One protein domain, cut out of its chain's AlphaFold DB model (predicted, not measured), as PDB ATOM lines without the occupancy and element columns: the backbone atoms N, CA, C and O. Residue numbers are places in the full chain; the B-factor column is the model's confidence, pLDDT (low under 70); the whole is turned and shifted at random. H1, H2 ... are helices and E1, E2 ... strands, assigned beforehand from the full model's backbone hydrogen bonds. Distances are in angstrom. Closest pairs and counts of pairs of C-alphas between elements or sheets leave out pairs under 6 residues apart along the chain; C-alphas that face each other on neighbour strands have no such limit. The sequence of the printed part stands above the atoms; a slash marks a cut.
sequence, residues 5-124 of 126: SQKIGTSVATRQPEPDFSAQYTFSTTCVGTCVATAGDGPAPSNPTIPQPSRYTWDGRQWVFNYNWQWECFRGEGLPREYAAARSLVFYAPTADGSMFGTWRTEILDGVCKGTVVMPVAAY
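Overview. This is residues 5 to 124 of the 126 residues of an uncharacterized protein of Mycolicibacterium parafortuitum (UniProt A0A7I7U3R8). One antiparallel sheet of seven strands forms a long wall, strongly twisted and curled like part of a barrel but not closed, with the short helix H1 near one end and the hairpin of E1 and E2 at the other. Residues 16 to 25 run lengthwise from H1 to E1. The 120 printed residues hold one named helix and seven named strands, in the order H1 E1 E2 E3 E4 E5 E6 E7, which is also the strands' order across the sheet. The class is mostly strand; the whole is compact, with a radius of gyration of the C-alphas of 15.3 A, and elongated, spanning 46 by 25 by 23 A.

Arrangement. H1, residues 12 to 15, is on the sheet at a height of 7.3 A, over none of its strands, but only just: two of its C-alphas fall on E7, residues 115 to 123. The closest C-alphas of H1 and E7 are those of Thr 14 and Val 117, 6.0 A apart. H1 is too short for an O i to N i+4 pair; its one O i to N i+3 pair is within range. The strands form a meander, each the antiparallel neighbour of the one before, and each successive pair is a hairpin. E1, residues 26 to 32, and E2, residues 34 to 40, have N 38 and O 28 within hydrogen-bond range at 2.8 A. E3, residues 55 to 58, has N 56 and O 37 of E2 at 2.8 A. Its pairing is staggered: residues 55 to 57 pair with E2 and 57 to 58 with E4, residues 63 to 73, where N 64 and O 57 are 2.8 A apart. E4 bends by 68 degrees at residue 70, and E5, residues 82 to 94, by 65 degrees at residue 85; between them N 71 and O 84 are 2.8 A apart. E6, residues 100 to 108, has N 105 and O 89 of E5 at 2.9 A, and N 104 and O 119 of E7 at 2.8 A. The edge strands E1 and E7 are apart.

Along the chain. H1 is 5.7 A long and begins at C-alpha 12 (28.942, -46.231, 43.444). E1 begins at C-alpha 26 (14.938, -34.492, 15.399). The longer strands are E4 at 27.4 A, E5 at 35.9 A, E6 at 25.6 A and E7 at 26.1 A; E7 ends at C-alpha 123 (15.576, -45.233, 20.217).

Size, cuts and confidence. The two C-alphas farthest apart, those of Gly 33 and Gly 78, are 49.9 A apart. The printed part has no cut. The link from E2 to E3, residues 41 to 54, is long. The mean pLDDT of the printed part is 95.8, and no printed residue is under 70.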
ATOM      1  N   SER A   5      17.395 -47.098  35.445       93.25
ATOM      2  CA  SER A   5      17.062 -48.021  36.535       93.25
ATOM      3  C   SER A   5      17.809 -49.358  36.450       93.25
ATOM      4  O   SER A   5      17.947 -50.058  37.450       93.25
ATOM      5  N   GLN A   6      18.330 -49.702  35.267       94.75
ATOM      6  CA  GLN A   6      19.050 -50.944  34.979       94.75
ATOM      7  C   GLN A   6      20.561 -50.720  34.846       94.75
ATOM      8  O   GLN A   6      21.274 -51.553  34.277       94.75
ATOM      9  N   LYS A   7      21.067 -49.581  35.328       96.50
ATOM     10  CA  LYS A   7      22.488 -49.252  35.229       96.50
ATOM     11  C   LYS A   7      23.350 -50.224  36.035       96.50
ATOM     12  O   LYS A   7      23.036 -50.585  37.165       96.50
ATOM     13  N   ILE A   8      24.485 -50.607  35.461       97.75
ATOM     14  CA  ILE A   8      25.466 -51.515  36.070       97.75
ATOM     15  C   ILE A   8      26.874 -50.930  35.979       97.75
ATOM     16  O   ILE A   8      27.111 -49.959  35.263       97.75
ATOM     17  N   GLY A   9      27.834 -51.533  36.677       97.56
ATOM     18  CA  GLY A   9      29.243 -51.157  36.594       97.56
ATOM     19  C   GLY A   9      29.932 -51.139  37.952       97.56
ATOM     20  O   GLY A   9      29.463 -51.742  38.916       97.56
ATOM     21  N   THR A  10      31.082 -50.475  38.011       98.31
ATOM     22  CA  THR A  10      31.948 -50.450  39.201       98.31
ATOM     23  C   THR A  10      31.803 -49.190  40.047       98.31
ATOM     24  O   THR A  10      32.237 -49.188  41.195       98.31
ATOM     25  N   SER A  11      31.203 -48.124  39.507       97.94
ATOM     26  CA  SER A  11      30.977 -46.886  40.255       97.94
ATOM     27  C   SER A  11      29.876 -47.067  41.302       97.94
ATOM     28  O   SER A  11      28.866 -47.729  41.052       97.94
ATOM     29  N   VAL A  12      30.013 -46.393  42.444       95.56
ATOM     30  CA  VAL A  12      28.942 -46.231  43.444       95.56
ATOM     31  C   VAL A  12      27.657 -45.659  42.833       95.56
ATOM     32  O   VAL A  12      26.567 -46.044  43.257       95.56
ATOM     33  N   ALA A  13      27.763 -44.829  41.789       95.25
ATOM     34  CA  ALA A  13      26.615 -44.253  41.091       95.25
ATOM     35  C   ALA A  13      25.652 -45.309  40.520       95.25
ATOM     36  O   ALA A  13      24.468 -45.035  40.343       95.25
ATOM     37  N   THR A  14      26.131 -46.531  40.268       96.19
ATOM     38  CA  THR A  14      25.303 -47.632  39.744       96.19
ATOM     39  C   THR A  14      24.296 -48.164  40.760       96.19
ATOM     40  O   THR A  14      23.271 -48.712  40.382       96.19
ATOM     41  N   ARG A  15      24.558 -47.965  42.056       93.44
ATOM     42  CA  ARG A  15      23.674 -48.389  43.152       93.44
ATOM     43  C   ARG A  15      22.666 -47.313  43.547       93.44
ATOM     44  O   ARG A  15      21.825 -47.552  44.408       93.44
ATOM     45  N   GLN A  16      22.786 -46.120  42.972       92.81
ATOM     46  CA  GLN A  16      21.920 -44.992  43.283       92.81
ATOM     47  C   GLN A  16      20.636 -45.092  42.457       92.81
ATOM     48  O   GLN A  16      20.739 -45.196  41.232       92.81
ATOM     49  N   PRO A  17      19.449 -45.039  43.085       91.88
ATOM     50  CA  PRO A  17      18.186 -45.063  42.360       91.88
ATOM     51  C   PRO A  17      18.103 -43.921  41.348       91.88
ATOM     52  O   PRO A  17      18.346 -42.764  41.684       91.88
ATOM     53  N   GLU A  18      17.755 -44.253  40.111       92.12
ATOM     54  CA  GLU A  18      17.547 -43.296  39.029       92.12
ATOM     55  C   GLU A  18      16.412 -43.823  38.142       92.12
ATOM     56  O   GLU A  18      16.472 -44.983  37.725       92.12
ATOM     57  N   PRO A  19      15.344 -43.041  37.907       94.50
ATOM     58  CA  PRO A  19      14.241 -43.485  37.069       94.50
ATOM     59  C   PRO A  19      14.665 -43.551  35.601       94.50
ATOM     60  O   PRO A  19      15.503 -42.773  35.142       94.50
ATOM     61  N   ASP A  20      14.032 -44.445  34.846       95.62
ATOM     62  CA  ASP A  20      14.145 -44.431  33.391       95.62
ATOM     63  C   ASP A  20      13.609 -43.111  32.833       95.62
ATOM     64  O   ASP A  20      12.663 -42.520  33.361       95.62
ATOM     65  N   PHE A  21      14.206 -42.653  31.737       93.19
ATOM     66  CA  PHE A  21      13.816 -41.396  31.114       93.19
ATOM     67  C   PHE A  21      13.849 -41.469  29.591       93.19
ATOM     68  O   PHE A  21      14.521 -42.293  28.961       93.19
ATOM     69  N   SER A  22      13.088 -40.575  28.972       94.19
ATOM     70  CA  SER A  22      12.979 -40.453  27.525       94.19
ATOM     71  C   SER A  22      12.977 -38.993  27.113       94.19
ATOM     72  O   SER A  22      12.430 -38.143  27.808       94.19
ATOM     73  N   ALA A  23      13.541 -38.733  25.942       93.06
ATOM     74  CA  ALA A  23      13.495 -37.450  25.271       93.06
ATOM     75  C   ALA A  23      13.263 -37.692  23.777       93.06
ATOM     76  O   ALA A  23      13.624 -38.753  23.255       93.06
ATOM     77  N   GLN A  24      12.642 -36.717  23.121       95.12
ATOM     78  CA  GLN A  24      12.452 -36.696  21.675       95.12
ATOM     79  C   GLN A  24      13.469 -35.744  21.049       95.12
ATOM     80  O   GLN A  24      13.805 -34.718  21.638       95.12
ATOM     81  N   TYR A  25      13.963 -36.118  19.873       94.06
ATOM     82  CA  TYR A  25      14.939 -35.363  19.099       94.06
ATOM     83  C   TYR A  25      14.596 -35.490  17.617       94.06
ATOM     84  O   TYR A  25      14.180 -36.559  17.166       94.06
ATOM     85  N   THR A  26      14.863 -34.433  16.859       95.69
ATOM     86  CA  THR A  26      14.938 -34.492  15.399       95.69
ATOM     87  C   THR A  26      16.369 -34.845  15.009       95.69
ATOM     88  O   THR A  26      17.316 -34.244  15.511       95.69
ATOM     89  N   PHE A  27      16.559 -35.799  14.097       95.50
ATOM     90  CA  PHE A  27      17.887 -36.141  13.585       95.50
ATOM     91  C   PHE A  27      18.044 -35.712  12.130       95.50
ATOM     92  O   PHE A  27      17.208 -36.024  11.285       95.50
ATOM     93  N   SER A  28      19.160 -35.050  11.827       96.62
ATOM     94  CA  SER A  28      19.618 -34.812  10.454       96.62
ATOM     95  C   SER A  28      20.901 -35.597  10.201       96.62
ATOM     96  O   SER A  28      21.785 -35.630  11.056       96.62
ATOM     97  N   THR A  29      21.002 -36.258   9.047       97.50
ATOM     98  CA  THR A  29      22.152 -37.108   8.708       97.50
ATOM     99  C   THR A  29      22.813 -36.635   7.423       97.50
ATOM    100  O   THR A  29      22.136 -36.439   6.417       97.50
ATOM    101  N   THR A  30      24.140 -36.516   7.447       97.62
ATOM    102  CA  THR A  30      24.959 -36.154   6.282       97.62
ATOM    103  C   THR A  30      26.039 -37.208   6.066       97.62
ATOM    104  O   THR A  30      26.729 -37.572   7.014       97.62
ATOM    105  N   CYS A  31      26.219 -37.674   4.829       97.12
ATOM    106  CA  CYS A  31      27.187 -38.718   4.475       97.12
ATOM    107  C   CYS A  31      28.196 -38.221   3.431       97.12
ATOM    108  O   CYS A  31      28.072 -38.518   2.245       97.12
ATOM    109  N   VAL A  32      29.207 -37.468   3.872       93.50
ATOM    110  CA  VAL A  32      30.346 -37.073   3.025       93.50
ATOM    111  C   VAL A  32      31.580 -37.818   3.528       93.50
ATOM    112  O   VAL A  32      32.209 -37.416   4.504       93.50
ATOM    113  N   GLY A  33      31.884 -38.955   2.900       92.62
ATOM    114  CA  GLY A  33      32.838 -39.932   3.431       92.62
ATOM    115  C   GLY A  33      32.190 -40.776   4.528       92.62
ATOM    116  O   GLY A  33      31.627 -41.828   4.236       92.62
ATOM    117  N   THR A  34      32.212 -40.290   5.770       95.19
ATOM    118  CA  THR A  34      31.550 -40.946   6.908       95.19
ATOM    119  C   THR A  34      30.197 -40.297   7.190       95.19
ATOM    120  O   THR A  34      30.064 -39.074   7.134       95.19
ATOM    121  N   CYS A  35      29.185 -41.105   7.509       98.25
ATOM    122  CA  CYS A  35      27.882 -40.584   7.906       98.25
ATOM    123  C   CYS A  35      27.917 -40.029   9.334       98.25
ATOM    124  O   CYS A  35      28.391 -40.693  10.257       98.25
ATOM    125  N   VAL A  36      27.367 -38.829   9.513       98.25
ATOM    126  CA  VAL A  36      27.198 -38.175  10.813       98.25
ATOM    127  C   VAL A  36      25.735 -37.793  10.992       98.25
ATOM    128  O   VAL A  36      25.193 -37.029  10.192       98.25
ATOM    129  N   ALA A  37      25.113 -38.305  12.052       97.88
ATOM    130  CA  ALA A  37      23.783 -37.922  12.500       97.88
ATOM    131  C   ALA A  37      23.897 -36.870  13.614       97.88
ATOM    132  O   ALA A  37      24.569 -37.084  14.624       97.88
ATOM    133  N   THR A  38      23.239 -35.728  13.439       97.75
ATOM    134  CA  THR A  38      23.203 -34.629  14.410       97.75
ATOM    135  C   THR A  38      21.823 -34.571  15.053       97.75
ATOM    136  O   THR A  38      20.825 -34.433  14.344       97.75
ATOM    137  N   ALA A  39      21.776 -34.672  16.383       95.56
ATOM    138  CA  ALA A  39      20.549 -34.511  17.157       95.56
ATOM    139  C   ALA A  39      20.231 -33.018  17.345       95.56
ATOM    140  O   ALA A  39      21.079 -32.256  17.814       95.56
ATOM    141  N   GLY A  40      19.012 -32.621  16.998       94.00
ATOM    142  CA  GLY A  40      18.456 -31.282  17.164       94.00
ATOM    143  C   GLY A  40      17.065 -31.324  17.800       94.00
ATOM    144  O   GLY A  40      16.527 -32.401  18.058       94.00
ATOM    145  N   ASP A  41      16.513 -30.142  18.078       90.00
ATOM    146  CA  ASP A  41      15.140 -29.903  18.565       90.00
ATOM    147  C   ASP A  41      14.694 -30.700  19.807       90.00
ATOM    148  O   ASP A  41      13.505 -30.776  20.108       90.00
ATOM    149  N   GLY A  42      15.634 -31.283  20.550       88.69
ATOM    150  CA  GLY A  42      15.365 -31.960  21.814       88.69
ATOM    151  C   GLY A  42      15.806 -31.145  23.028       88.69
ATOM    152  O   GLY A  42      16.440 -30.095  22.889       88.69
ATOM    153  N   PRO A  43      15.490 -31.619  24.245       91.38
ATOM    154  CA  PRO A  43      15.868 -30.928  25.466       91.38
ATOM    155  C   PRO A  43      17.392 -30.872  25.606       91.38
ATOM    156  O   PRO A  43      18.095 -31.867  25.386       91.38
ATOM    157  N   ALA A  44      17.892 -29.704  26.010       89.81
ATOM    158  CA  ALA A  44      19.289 -29.543  26.377       89.81
ATOM    159  C   ALA A  44      19.609 -30.392  27.623       89.81
ATOM    160  O   ALA A  44      18.776 -30.479  28.533       89.81
ATOM    161  N   PRO A  45      20.805 -31.000  27.707       89.94
ATOM    162  CA  PRO A  45      21.229 -31.690  28.917       89.94
ATOM    163  C   PRO A  45      21.276 -30.732  30.112       89.94
ATOM    164  O   PRO A  45      21.716 -29.590  29.987       89.94
ATOM    165  N   SER A  46      20.889 -31.216  31.293       89.56
ATOM    166  CA  SER A  46      21.007 -30.449  32.542       89.56
ATOM    167  C   SER A  46      22.462 -30.159  32.922       89.56
ATOM    168  O   SER A  46      22.741 -29.167  33.592       89.56
ATOM    169  N   ASN A  47      23.393 -31.010  32.484       92.94
ATOM    170  CA  ASN A  47      24.818 -30.818  32.679       92.94
ATOM    171  C   ASN A  47      25.429 -30.083  31.467       92.94
ATOM    172  O   ASN A  47      25.558 -30.684  30.397       92.94
ATOM    173  N   PRO A  48      25.863 -28.818  31.623       93.38
ATOM    174  CA  PRO A  48      26.335 -27.991  30.512       93.38
ATOM    175  C   PRO A  48      27.695 -28.427  29.949       93.38
ATOM    176  O   PRO A  48      28.145 -27.886  28.944       93.38
ATOM    177  N   THR A  49      28.375 -29.384  30.589       96.31
ATOM    178  CA  THR A  49      29.662 -29.909  30.107       96.31
ATOM    179  C   THR A  49      29.502 -31.023  29.074       96.31
ATOM    180  O   THR A  49      30.486 -31.427  28.458       96.31
ATOM    181  N   ILE A  50      28.275 -31.514  28.866       96.19
ATOM    182  CA  ILE A  50      27.959 -32.455  27.791       96.19
ATOM    183  C   ILE A  50      27.963 -31.683  26.461       96.19
ATOM    184  O   ILE A  50      27.214 -30.713  26.328       96.19
ATOM    185  N   PRO A  51      28.760 -32.094  25.456       95.19
ATOM    186  CA  PRO A  51      28.825 -31.378  24.187       95.19
ATOM    187  C   PRO A  51      27.477 -31.321  23.467       95.19
ATOM    188  O   PRO A  51      26.737 -32.306  23.428       95.19
ATOM    189  N   GLN A  52      27.187 -30.169  22.860       93.94
ATOM    190  CA  GLN A  52      25.998 -29.935  22.047       93.94
ATOM    191  C   GLN A  52      26.380 -29.344  20.674       93.94
ATOM    192  O   GLN A  52      27.314 -28.541  20.597       93.94
ATOM    193  N   PRO A  53      25.669 -29.709  19.591       95.12
ATOM    194  CA  PRO A  53      24.686 -30.794  19.531       95.12
ATOM    195  C   PRO A  53      25.358 -32.170  19.671       95.12
ATOM    196  O   PRO A  53      26.539 -32.329  19.351       95.12
ATOM    197  N   SER A  54      24.602 -33.178  20.113       95.56
ATOM    198  CA  SER A  54      25.076 -34.567  20.096       95.56
ATOM    199  C   SER A  54      25.279 -35.021  18.647       95.56
ATOM    200  O   SER A  54      24.372 -34.894  17.820       95.56
ATOM    201  N   ARG A  55      26.465 -35.553  18.334       97.00
ATOM    202  CA  ARG A  55      26.837 -36.007  16.986       97.00
ATOM    203  C   ARG A  55      27.246 -37.469  17.016       97.00
ATOM    204  O   ARG A  55      28.226 -37.825  17.665       97.00
ATOM    205  N   TYR A  56      26.517 -38.292  16.279       98.06
ATOM    206  CA  TYR A  56      26.779 -39.715  16.159       98.06
ATOM    207  C   TYR A  56      27.433 -40.006  14.815       98.06
ATOM    208  O   TYR A  56      26.912 -39.624  13.772       98.06
ATOM    209  N   THR A  57      28.566 -40.693  14.838       98.38
ATOM    210  CA  THR A  57      29.295 -41.108  13.638       98.38
ATOM    211  C   THR A  57      28.983 -42.568  13.342       98.38
ATOM    212  O   THR A  57      28.985 -43.391  14.254       98.38
ATOM    213  N   TRP A  58      28.709 -42.894  12.083       98.12
ATOM    214  CA  TRP A  58      28.517 -44.275  11.649       98.12
ATOM    215  C   TRP A  58      29.861 -45.002  11.560       98.12
ATOM    216  O   TRP A  58      30.764 -44.537  10.865       98.12
ATOM    217  N   ASP A  59      29.989 -46.150  12.226       96.75
ATOM    218  CA  ASP A  59      31.216 -46.967  12.210       96.75
ATOM    219  C   ASP A  59      31.174 -48.142  11.210       96.75
ATOM    220  O   ASP A  59      32.095 -48.954  11.162       96.75
ATOM    221  N   GLY A  60      30.106 -48.241  10.413       96.00
ATOM    222  CA  GLY A  60      29.843 -49.373   9.519       96.00
ATOM    223  C   GLY A  60      28.775 -50.336  10.043       96.00
ATOM    224  O   GLY A  60      28.211 -51.093   9.253       96.00
ATOM    225  N   ARG A  61      28.457 -50.292  11.343       96.75
ATOM    226  CA  ARG A  61      27.459 -51.166  11.980       96.75
ATOM    227  C   ARG A  61      26.519 -50.438  12.942       96.75
ATOM    228  O   ARG A  61      25.394 -50.885  13.147       96.75
ATOM    229  N   GLN A  62      26.981 -49.367  13.570       98.06
ATOM    230  CA  GLN A  62      26.275 -48.662  14.633       98.06
ATOM    231  C   GLN A  62      26.632 -47.172  14.622       98.06
ATOM    232  O   GLN A  62      27.672 -46.738  14.121       98.06
ATOM    233  N   TRP A  63      25.740 -46.379  15.198       98.44
ATOM    234  CA  TRP A  63      25.929 -44.957  15.443       98.44
ATOM    235  C   TRP A  63      26.670 -44.767  16.755       98.44
ATOM    236  O   TRP A  63      26.185 -45.235  17.778       98.44
ATOM    237  N   VAL A  64      27.807 -44.074  16.746       98.50
ATOM    238  CA  VAL A  64      28.676 -43.912  17.920       98.50
ATOM    239  C   VAL A  64      28.851 -42.439  18.269       98.50
ATOM    240  O   VAL A  64      29.194 -41.630  17.409       98.50
ATOM    241  N   PHE A  65      28.679 -42.091  19.541       98.06
ATOM    242  CA  PHE A  65      28.994 -40.771  20.080       98.06
ATOM    243  C   PHE A  65      29.951 -40.900  21.267       98.06
ATOM    244  O   PHE A  65      29.611 -41.471  22.302       98.06
ATOM    245  N   ASN A  66      31.155 -40.354  21.092       97.94
ATOM    246  CA  ASN A  66      32.200 -40.291  22.106       97.94
ATOM    247  C   ASN A  66      32.397 -38.857  22.571       97.94
ATOM    248  O   ASN A  66      32.534 -37.958  21.739       97.94
ATOM    249  N   TYR A  67      32.462 -38.641  23.882       98.31
ATOM    250  CA  TYR A  67      32.689 -37.308  24.425       98.31
ATOM    251  C   TYR A  67      33.266 -37.329  25.839       98.31
ATOM    252  O   TYR A  67      33.055 -38.261  26.614       98.31
ATOM    253  N   ASN A  68      33.967 -36.248  26.176       98.25
ATOM    254  CA  ASN A  68      34.403 -35.950  27.535       98.25
ATOM    255  C   ASN A  68      33.423 -34.964  28.173       98.25
ATOM    256  O   ASN A  68      32.873 -34.110  27.479       98.25
ATOM    257  N   TRP A  69      33.225 -35.079  29.482       98.19
ATOM    258  CA  TRP A  69      32.345 -34.212  30.264       98.19
ATOM    259  C   TRP A  69      32.708 -34.289  31.757       98.19
ATOM    260  O   TRP A  69      33.642 -34.993  32.141       98.19
ATOM    261  N   GLN A  70      31.994 -33.542  32.597       98.12
ATOM    262  CA  GLN A  70      32.138 -33.561  34.053       98.12
ATOM    263  C   GLN A  70      30.979 -34.336  34.676       98.12
ATOM    264  O   GLN A  70      29.844 -33.861  34.664       98.12
ATOM    265  N   TRP A  71      31.256 -35.503  35.252       97.12
ATOM    266  CA  TRP A  71      30.278 -36.270  36.014       97.12
ATOM    267  C   TRP A  71      29.915 -35.534  37.301       97.12
ATOM    268  O   TRP A  71      30.783 -35.283  38.132       97.12
ATOM    269  N   GLU A  72      28.632 -35.233  37.492       95.06
ATOM    270  CA  GLU A  72      28.116 -34.724  38.761       95.06
ATOM    271  C   GLU A  72      27.851 -35.902  39.707       95.06
ATOM    272  O   GLU A  72      26.872 -36.636  39.576       95.06
ATOM    273  N   CYS A  73      28.758 -36.122  40.654       94.38
ATOM    274  CA  CYS A  73      28.654 -37.204  41.620       94.38
ATOM    275  C   CYS A  73      27.610 -36.866  42.689       94.38
ATOM    276  O   CYS A  73      27.814 -35.969  43.512       94.38
ATOM    277  N   PHE A  74      26.506 -37.615  42.718       92.62
ATOM    278  CA  PHE A  74      25.571 -37.565  43.836       92.62
ATOM    279  C   PHE A  74      26.204 -38.247  45.050       92.62
ATOM    280  O   PHE A  74      26.559 -39.424  45.003       92.62
ATOM    281  N   ARG A  75      26.362 -37.509  46.148       90.88
ATOM    282  CA  ARG A  75      27.015 -38.007  47.371       90.88
ATOM    283  C   ARG A  75      26.037 -38.306  48.505       90.88
ATOM    284  O   ARG A  75      26.452 -38.837  49.528       90.88
ATOM    285  N   GLY A  76      24.760 -37.997  48.309       89.62
ATOM    286  CA  GLY A  76      23.734 -37.971  49.346       89.62
ATOM    287  C   GLY A  76      23.100 -36.587  49.448       89.62
ATOM    288  O   GLY A  76      23.655 -35.593  48.976       89.62
ATOM    289  N   GLU A  77      21.916 -36.533  50.044       89.94
ATOM    290  CA  GLU A  77      21.185 -35.283  50.236       89.94
ATOM    291  C   GLU A  77      21.960 -34.320  51.153       89.94
ATOM    292  O   GLU A  77      22.589 -34.734  52.127       89.94
ATOM    293  N   GLY A  78      21.952 -33.026  50.819       90.12
ATOM    294  CA  GLY A  78      22.615 -31.976  51.603       90.12
ATOM    295  C   GLY A  78      24.142 -31.918  51.481       90.12
ATOM    296  O   GLY A  78      24.753 -30.975  51.984       90.12
ATOM    297  N   LEU A  79      24.776 -32.875  50.795       91.88
ATOM    298  CA  LEU A  79      26.217 -32.845  50.551       91.88
ATOM    299  C   LEU A  79      26.569 -32.003  49.311       91.88
ATOM    300  O   LEU A  79      25.803 -31.980  48.344       91.88
ATOM    301  N   PRO A  80      27.736 -31.327  49.301       89.88
ATOM    302  CA  PRO A  80      28.186 -30.577  48.135       89.88
ATOM    303  C   PRO A  80      28.324 -31.463  46.896       89.88
ATOM    304  O   PRO A  80      28.786 -32.606  46.978       89.88
ATOM    305  N   ARG A  81      27.986 -30.889  45.737       86.44
ATOM    306  CA  ARG A  81      28.217 -31.510  44.430       86.44
ATOM    307  C   ARG A  81      29.715 -31.674  44.208       86.44
ATOM    308  O   ARG A  81      30.479 -30.727  44.385       86.44
ATOM    309  N   GLU A  82      30.123 -32.866  43.801       92.81
ATOM    310  CA  GLU A  82      31.489 -33.153  43.375       92.81
ATOM    311  C   GLU A  82      31.471 -33.428  41.876       92.81
ATOM    312  O   GLU A  82      30.703 -34.267  41.412       92.81
ATOM    313  N   TYR A  83      32.303 -32.706  41.130       95.44
ATOM    314  CA  TYR A  83      32.460 -32.912  39.697       95.44
ATOM    315  C   TYR A  83      33.746 -33.689  39.439       95.44
ATOM    316  O   TYR A  83      34.797 -33.331  39.967       95.44
ATOM    317  N   ALA A  84      33.637 -34.745  38.643       97.19
ATOM    318  CA  ALA A  84      34.731 -35.643  38.298       97.19
ATOM    319  C   ALA A  84      34.883 -35.721  36.779       97.19
ATOM    320  O   ALA A  84      33.888 -35.767  36.048       97.19
ATOM    321  N   ALA A  85      36.117 -35.779  36.283       98.19
ATOM    322  CA  ALA A  85      36.339 -35.901  34.847       98.19
ATOM    323  C   ALA A  85      35.803 -37.254  34.352       98.19
ATOM    324  O   ALA A  85      36.078 -38.298  34.949       98.19
ATOM    325  N   ALA A  86      35.053 -37.255  33.251       98.56
ATOM    326  CA  ALA A  86      34.431 -38.461  32.721       98.56
ATOM    327  C   ALA A  86      34.479 -38.540  31.194       98.56
ATOM    328  O   ALA A  86      34.579 -37.534  30.485       98.56
ATOM    329  N   ARG A  87      34.394 -39.772  30.690       98.62
ATOM    330  CA  ARG A  87      34.369 -40.101  29.261       98.62
ATOM    331  C   ARG A  87      33.182 -41.001  28.982       98.62
ATOM    332  O   ARG A  87      33.027 -42.023  29.645       98.62
ATOM    333  N   SER A  88      32.375 -40.646  27.996       98.44
ATOM    334  CA  SER A  88      31.233 -41.444  27.564       98.44
ATOM    335  C   SER A  88      31.455 -41.999  26.164       98.44
ATOM    336  O   SER A  88      31.919 -41.281  25.281       98.44
ATOM    337  N   LEU A  89      31.045 -43.251  25.973       98.38
ATOM    338  CA  LEU A  89      30.822 -43.903  24.686       98.38
ATOM    339  C   LEU A  89      29.354 -44.330  24.656       98.38
ATOM    340  O   LEU A  89      28.928 -45.189  25.433       98.38
ATOM    341  N   VAL A  90      28.593 -43.736  23.747       98.06
ATOM    342  CA  VAL A  90      27.217 -44.133  23.448       98.06
ATOM    343  C   VAL A  90      27.206 -44.790  22.085       98.06
ATOM    344  O   VAL A  90      27.790 -44.245  21.147       98.06
ATOM    345  N   PHE A  91      26.523 -45.923  21.952       98.06
ATOM    346  CA  PHE A  91      26.215 -46.463  20.635       98.06
ATOM    347  C   PHE A  91      24.760 -46.895  20.495       98.06
ATOM    348  O   PHE A  91      24.129 -47.290  21.474       98.06
ATOM    349  N   TYR A  92      24.273 -46.854  19.257       98.19
ATOM    350  CA  TYR A  92      22.975 -47.370  18.831       98.19
ATOM    351  C   TYR A  92      23.152 -48.221  17.572       98.19
ATOM    352  O   TYR A  92      23.639 -47.738  16.550       98.19
ATOM    353  N   ALA A  93      22.747 -49.485  17.638       98.19
ATOM    354  CA  ALA A  93      22.687 -50.392  16.503       98.19
ATOM    355  C   ALA A  93      21.247 -50.432  15.961       98.19
ATOM    356  O   ALA A  93      20.325 -50.670  16.749       98.19
ATOM    357  N   PRO A  94      21.036 -50.194  14.655       97.44
ATOM    358  CA  PRO A  94      19.710 -50.242  14.056       97.44
ATOM    359  C   PRO A  94      19.211 -51.679  13.883       97.44
ATOM    360  O   PRO A  94      19.988 -52.601  13.626       97.44
ATOM    361  N   THR A  95      17.898 -51.853  13.969       96.94
ATOM    362  CA  THR A  95      17.174 -53.086  13.638       96.94
ATOM    363  C   THR A  95      16.340 -52.897  12.369       96.94
ATOM    364  O   THR A  95      16.183 -51.790  11.852       96.94
ATOM    365  N   ALA A  96      15.801 -53.997  11.833       95.56
ATOM    366  CA  ALA A  96      15.040 -53.984  10.580       95.56
ATOM    367  C   ALA A  96      13.723 -53.190  10.659       95.56
ATOM    368  O   ALA A  96      13.252 -52.690   9.642       95.56
ATOM    369  N   ASP A  97      13.141 -53.063  11.854       94.94
ATOM    370  CA  ASP A  97      11.925 -52.283  12.113       94.94
ATOM    371  C   ASP A  97      12.200 -50.785  12.351       94.94
ATOM    372  O   ASP A  97      11.286 -50.027  12.661       94.94
ATOM    373  N   GLY A  98      13.456 -50.346  12.210       94.25
ATOM    374  CA  GLY A  98      13.865 -48.956  12.398       94.25
ATOM    375  C   GLY A  98      14.095 -48.554  13.854       94.25
ATOM    376  O   GLY A  98      14.597 -47.453  14.092       94.25
ATOM    377  N   SER A  99      13.792 -49.425  14.824       96.88
ATOM    378  CA  SER A  99      14.237 -49.207  16.198       96.88
ATOM    379  C   SER A  99      15.764 -49.316  16.299       96.88
ATOM    380  O   SER A  99      16.467 -49.762  15.386       96.88
ATOM    381  N   MET A 100      16.320 -48.806  17.390       97.75
ATOM    382  CA  MET A 100      17.743 -48.916  17.664       97.75
ATOM    383  C   MET A 100      17.969 -49.263  19.122       97.75
ATOM    384  O   MET A 100      17.312 -48.714  20.002       97.75
ATOM    385  N   PHE A 101      18.962 -50.106  19.382       98.19
ATOM    386  CA  PHE A 101      19.351 -50.510  20.730       98.19
ATOM    387  C   PHE A 101      20.849 -50.349  20.921       98.19
ATOM    388  O   PHE A 101      21.632 -50.496  19.983       98.19
ATOM    389  N   GLY A 102      21.276 -50.092  22.147       98.00
ATOM    390  CA  GLY A 102      22.692 -50.096  22.457       98.00
ATOM    391  C   GLY A 102      22.978 -49.778  23.906       98.00
ATOM    392  O   GLY A 102      22.185 -50.094  24.795       98.00
ATOM    393  N   THR A 103      24.139 -49.177  24.148       98.12
ATOM    394  CA  THR A 103      24.561 -48.834  25.506       98.12
ATOM    395  C   THR A 103      25.155 -47.442  25.569       98.12
ATOM    396  O   THR A 103      25.831 -46.985  24.646       98.12
ATOM    397  N   TRP A 104      24.927 -46.794  26.703       97.88
ATOM    398  CA  TRP A 104      25.663 -45.631  27.150       97.88
ATOM    399  C   TRP A 104      26.603 -46.077  28.263       97.88
ATOM    400  O   TRP A 104      26.180 -46.381  29.378       97.88
ATOM    401  N   ARG A 105      27.897 -46.127  27.952       98.44
ATOM    402  CA  ARG A 105      28.959 -46.377  28.922       98.44
ATOM    403  C   ARG A 105      29.635 -45.069  29.294       98.44
ATOM    404  O   ARG A 105      30.091 -44.355  28.409       98.44
ATOM    405  N   THR A 106      29.791 -44.830  30.586       98.56
ATOM    406  CA  THR A 106      30.583 -43.736  31.141       98.56
ATOM    407  C   THR A 106      31.697 -44.293  32.022       98.56
ATOM    408  O   THR A 106      31.460 -45.133  32.891       98.56
ATOM    409  N   GLU A 107      32.918 -43.816  31.804       98.69
ATOM    410  CA  GLU A 107      34.068 -43.995  32.685       98.69
ATOM    411  C   GLU A 107      34.303 -42.694  33.461       98.69
ATOM    412  O   GLU A 107      34.569 -41.652  32.864       98.69
ATOM    413  N   ILE A 108      34.190 -42.760  34.786       98.56
ATOM    414  CA  ILE A 108      34.445 -41.660  35.720       98.56
ATOM    415  C   ILE A 108      35.869 -41.850  36.241       98.56
ATOM    416  O   ILE A 108      36.187 -42.892  36.825       98.56
ATOM    417  N   LEU A 109      36.739 -40.882  35.972       98.38
ATOM    418  CA  LEU A 109      38.191 -41.055  36.055       98.38
ATOM    419  C   LEU A 109      38.732 -40.892  37.483       98.38
ATOM    420  O   LEU A 109      39.730 -41.525  37.848       98.38
ATOM    421  N   ASP A 110      38.065 -40.080  38.297       96.06
ATOM    422  CA  ASP A 110      38.489 -39.697  39.639       96.06
ATOM    423  C   ASP A 110      37.303 -39.476  40.597       96.06
ATOM    424  O   ASP A 110      36.145 -39.756  40.277       96.06
ATOM    425  N   GLY A 111      37.626 -39.061  41.823       95.38
ATOM    426  CA  GLY A 111      36.640 -38.718  42.843       95.38
ATOM    427  C   GLY A 111      35.899 -39.908  43.456       95.38
ATOM    428  O   GLY A 111      36.209 -41.079  43.224       95.38
ATOM    429  N   VAL A 112      34.892 -39.590  44.268       94.69
ATOM    430  CA  VAL A 112      34.072 -40.574  45.000       94.69
ATOM    431  C   VAL A 112      33.315 -41.501  44.048       94.69
ATOM    432  O   VAL A 112      33.173 -42.692  44.318       94.69
ATOM    433  N   CYS A 113      32.858 -40.969  42.916       96.56
ATOM    434  CA  CYS A 113      32.129 -41.733  41.909       96.56
ATOM    435  C   CYS A 113      33.031 -42.467  40.907       96.56
ATOM    436  O   CYS A 113      32.497 -43.043  39.955       96.56
ATOM    437  N   LYS A 114      34.360 -42.489  41.094       98.19
ATOM    438  CA  LYS A 114      35.290 -43.185  40.196       98.19
ATOM    439  C   LYS A 114      34.816 -44.602  39.870       98.19
ATOM    440  O   LYS A 114      34.418 -45.367  40.750       98.19
ATOM    441  N   GLY A 115      34.910 -44.971  38.597       98.38
ATOM    442  CA  GLY A 115      34.528 -46.287  38.105       98.38
ATOM    443  C   GLY A 115      33.716 -46.204  36.824       98.38
ATOM    444  O   GLY A 115      33.812 -45.249  36.062       98.38
ATOM    445  N   THR A 116      32.922 -47.237  36.572       98.56
ATOM    446  CA  THR A 116      32.126 -47.357  35.348       98.56
ATOM    447  C   THR A 116      30.639 -47.352  35.648       98.56
ATOM    448  O   THR A 116      30.205 -47.907  36.660       98.56
ATOM    449  N   VAL A 117      29.877 -46.747  34.741       98.38
ATOM    450  CA  VAL A 117      28.418 -46.819  34.668       98.38
ATOM    451  C   VAL A 117      28.063 -47.238  33.247       98.38
ATOM    452  O   VAL A 117      28.560 -46.655  32.288       98.38
ATOM    453  N   VAL A 118      27.238 -48.264  33.092       98.25
ATOM    454  CA  VAL A 118      26.741 -48.749  31.803       98.25
ATOM    455  C   VAL A 118      25.229 -48.815  31.884       98.25
ATOM    456  O   VAL A 118      24.692 -49.462  32.779       98.25
ATOM    457  N   MET A 119      24.562 -48.152  30.949       97.38
ATOM    458  CA  MET A 119      23.107 -48.094  30.857       97.38
ATOM    459  C   MET A 119      22.658 -48.612  29.496       97.38
ATOM    460  O   MET A 119      23.208 -48.173  28.480       97.38
ATOM    461  N   PRO A 120      21.664 -49.511  29.432       98.06
ATOM    462  CA  PRO A 120      21.003 -49.821  28.177       98.06
ATOM    463  C   PRO A 120      20.284 -48.578  27.639       98.06
ATOM    464  O   PRO A 120      19.726 -47.777  28.399       98.06
ATOM    465  N   VAL A 121      20.273 -48.425  26.320       98.06
ATOM    466  CA  VAL A 121      19.535 -47.363  25.630       98.06
ATOM    467  C   VAL A 121      18.780 -47.930  24.438       98.06
ATOM    468  O   VAL A 121      19.221 -48.890  23.805       98.06
ATOM    469  N   ALA A 122      17.644 -47.316  24.125       97.75
ATOM    470  CA  ALA A 122      16.867 -47.607  22.930       97.75
ATOM    471  C   ALA A 122      16.336 -46.320  22.293       97.75
ATOM    472  O   ALA A 122      16.008 -45.360  22.994       97.75
ATOM    473  N   ALA A 123      16.218 -46.298  20.973       97.06
ATOM    474  CA  ALA A 123      15.576 -45.233  20.217       97.06
ATOM    475  C   ALA A 123      14.521 -45.845  19.298       97.06
ATOM    476  O   ALA A 123      14.728 -46.917  18.734       97.06
ATOM    477  N   TYR A 124      13.394 -45.158  19.160       96.06
ATOM    478  CA  TYR A 124      12.279 -45.600  18.336       96.06
ATOM    479  C   TYR A 124      11.917 -44.460  17.384       96.06
ATOM    480  O   TYR A 124      11.896 -43.308  17.833       96.06
TER     481      TYR A 124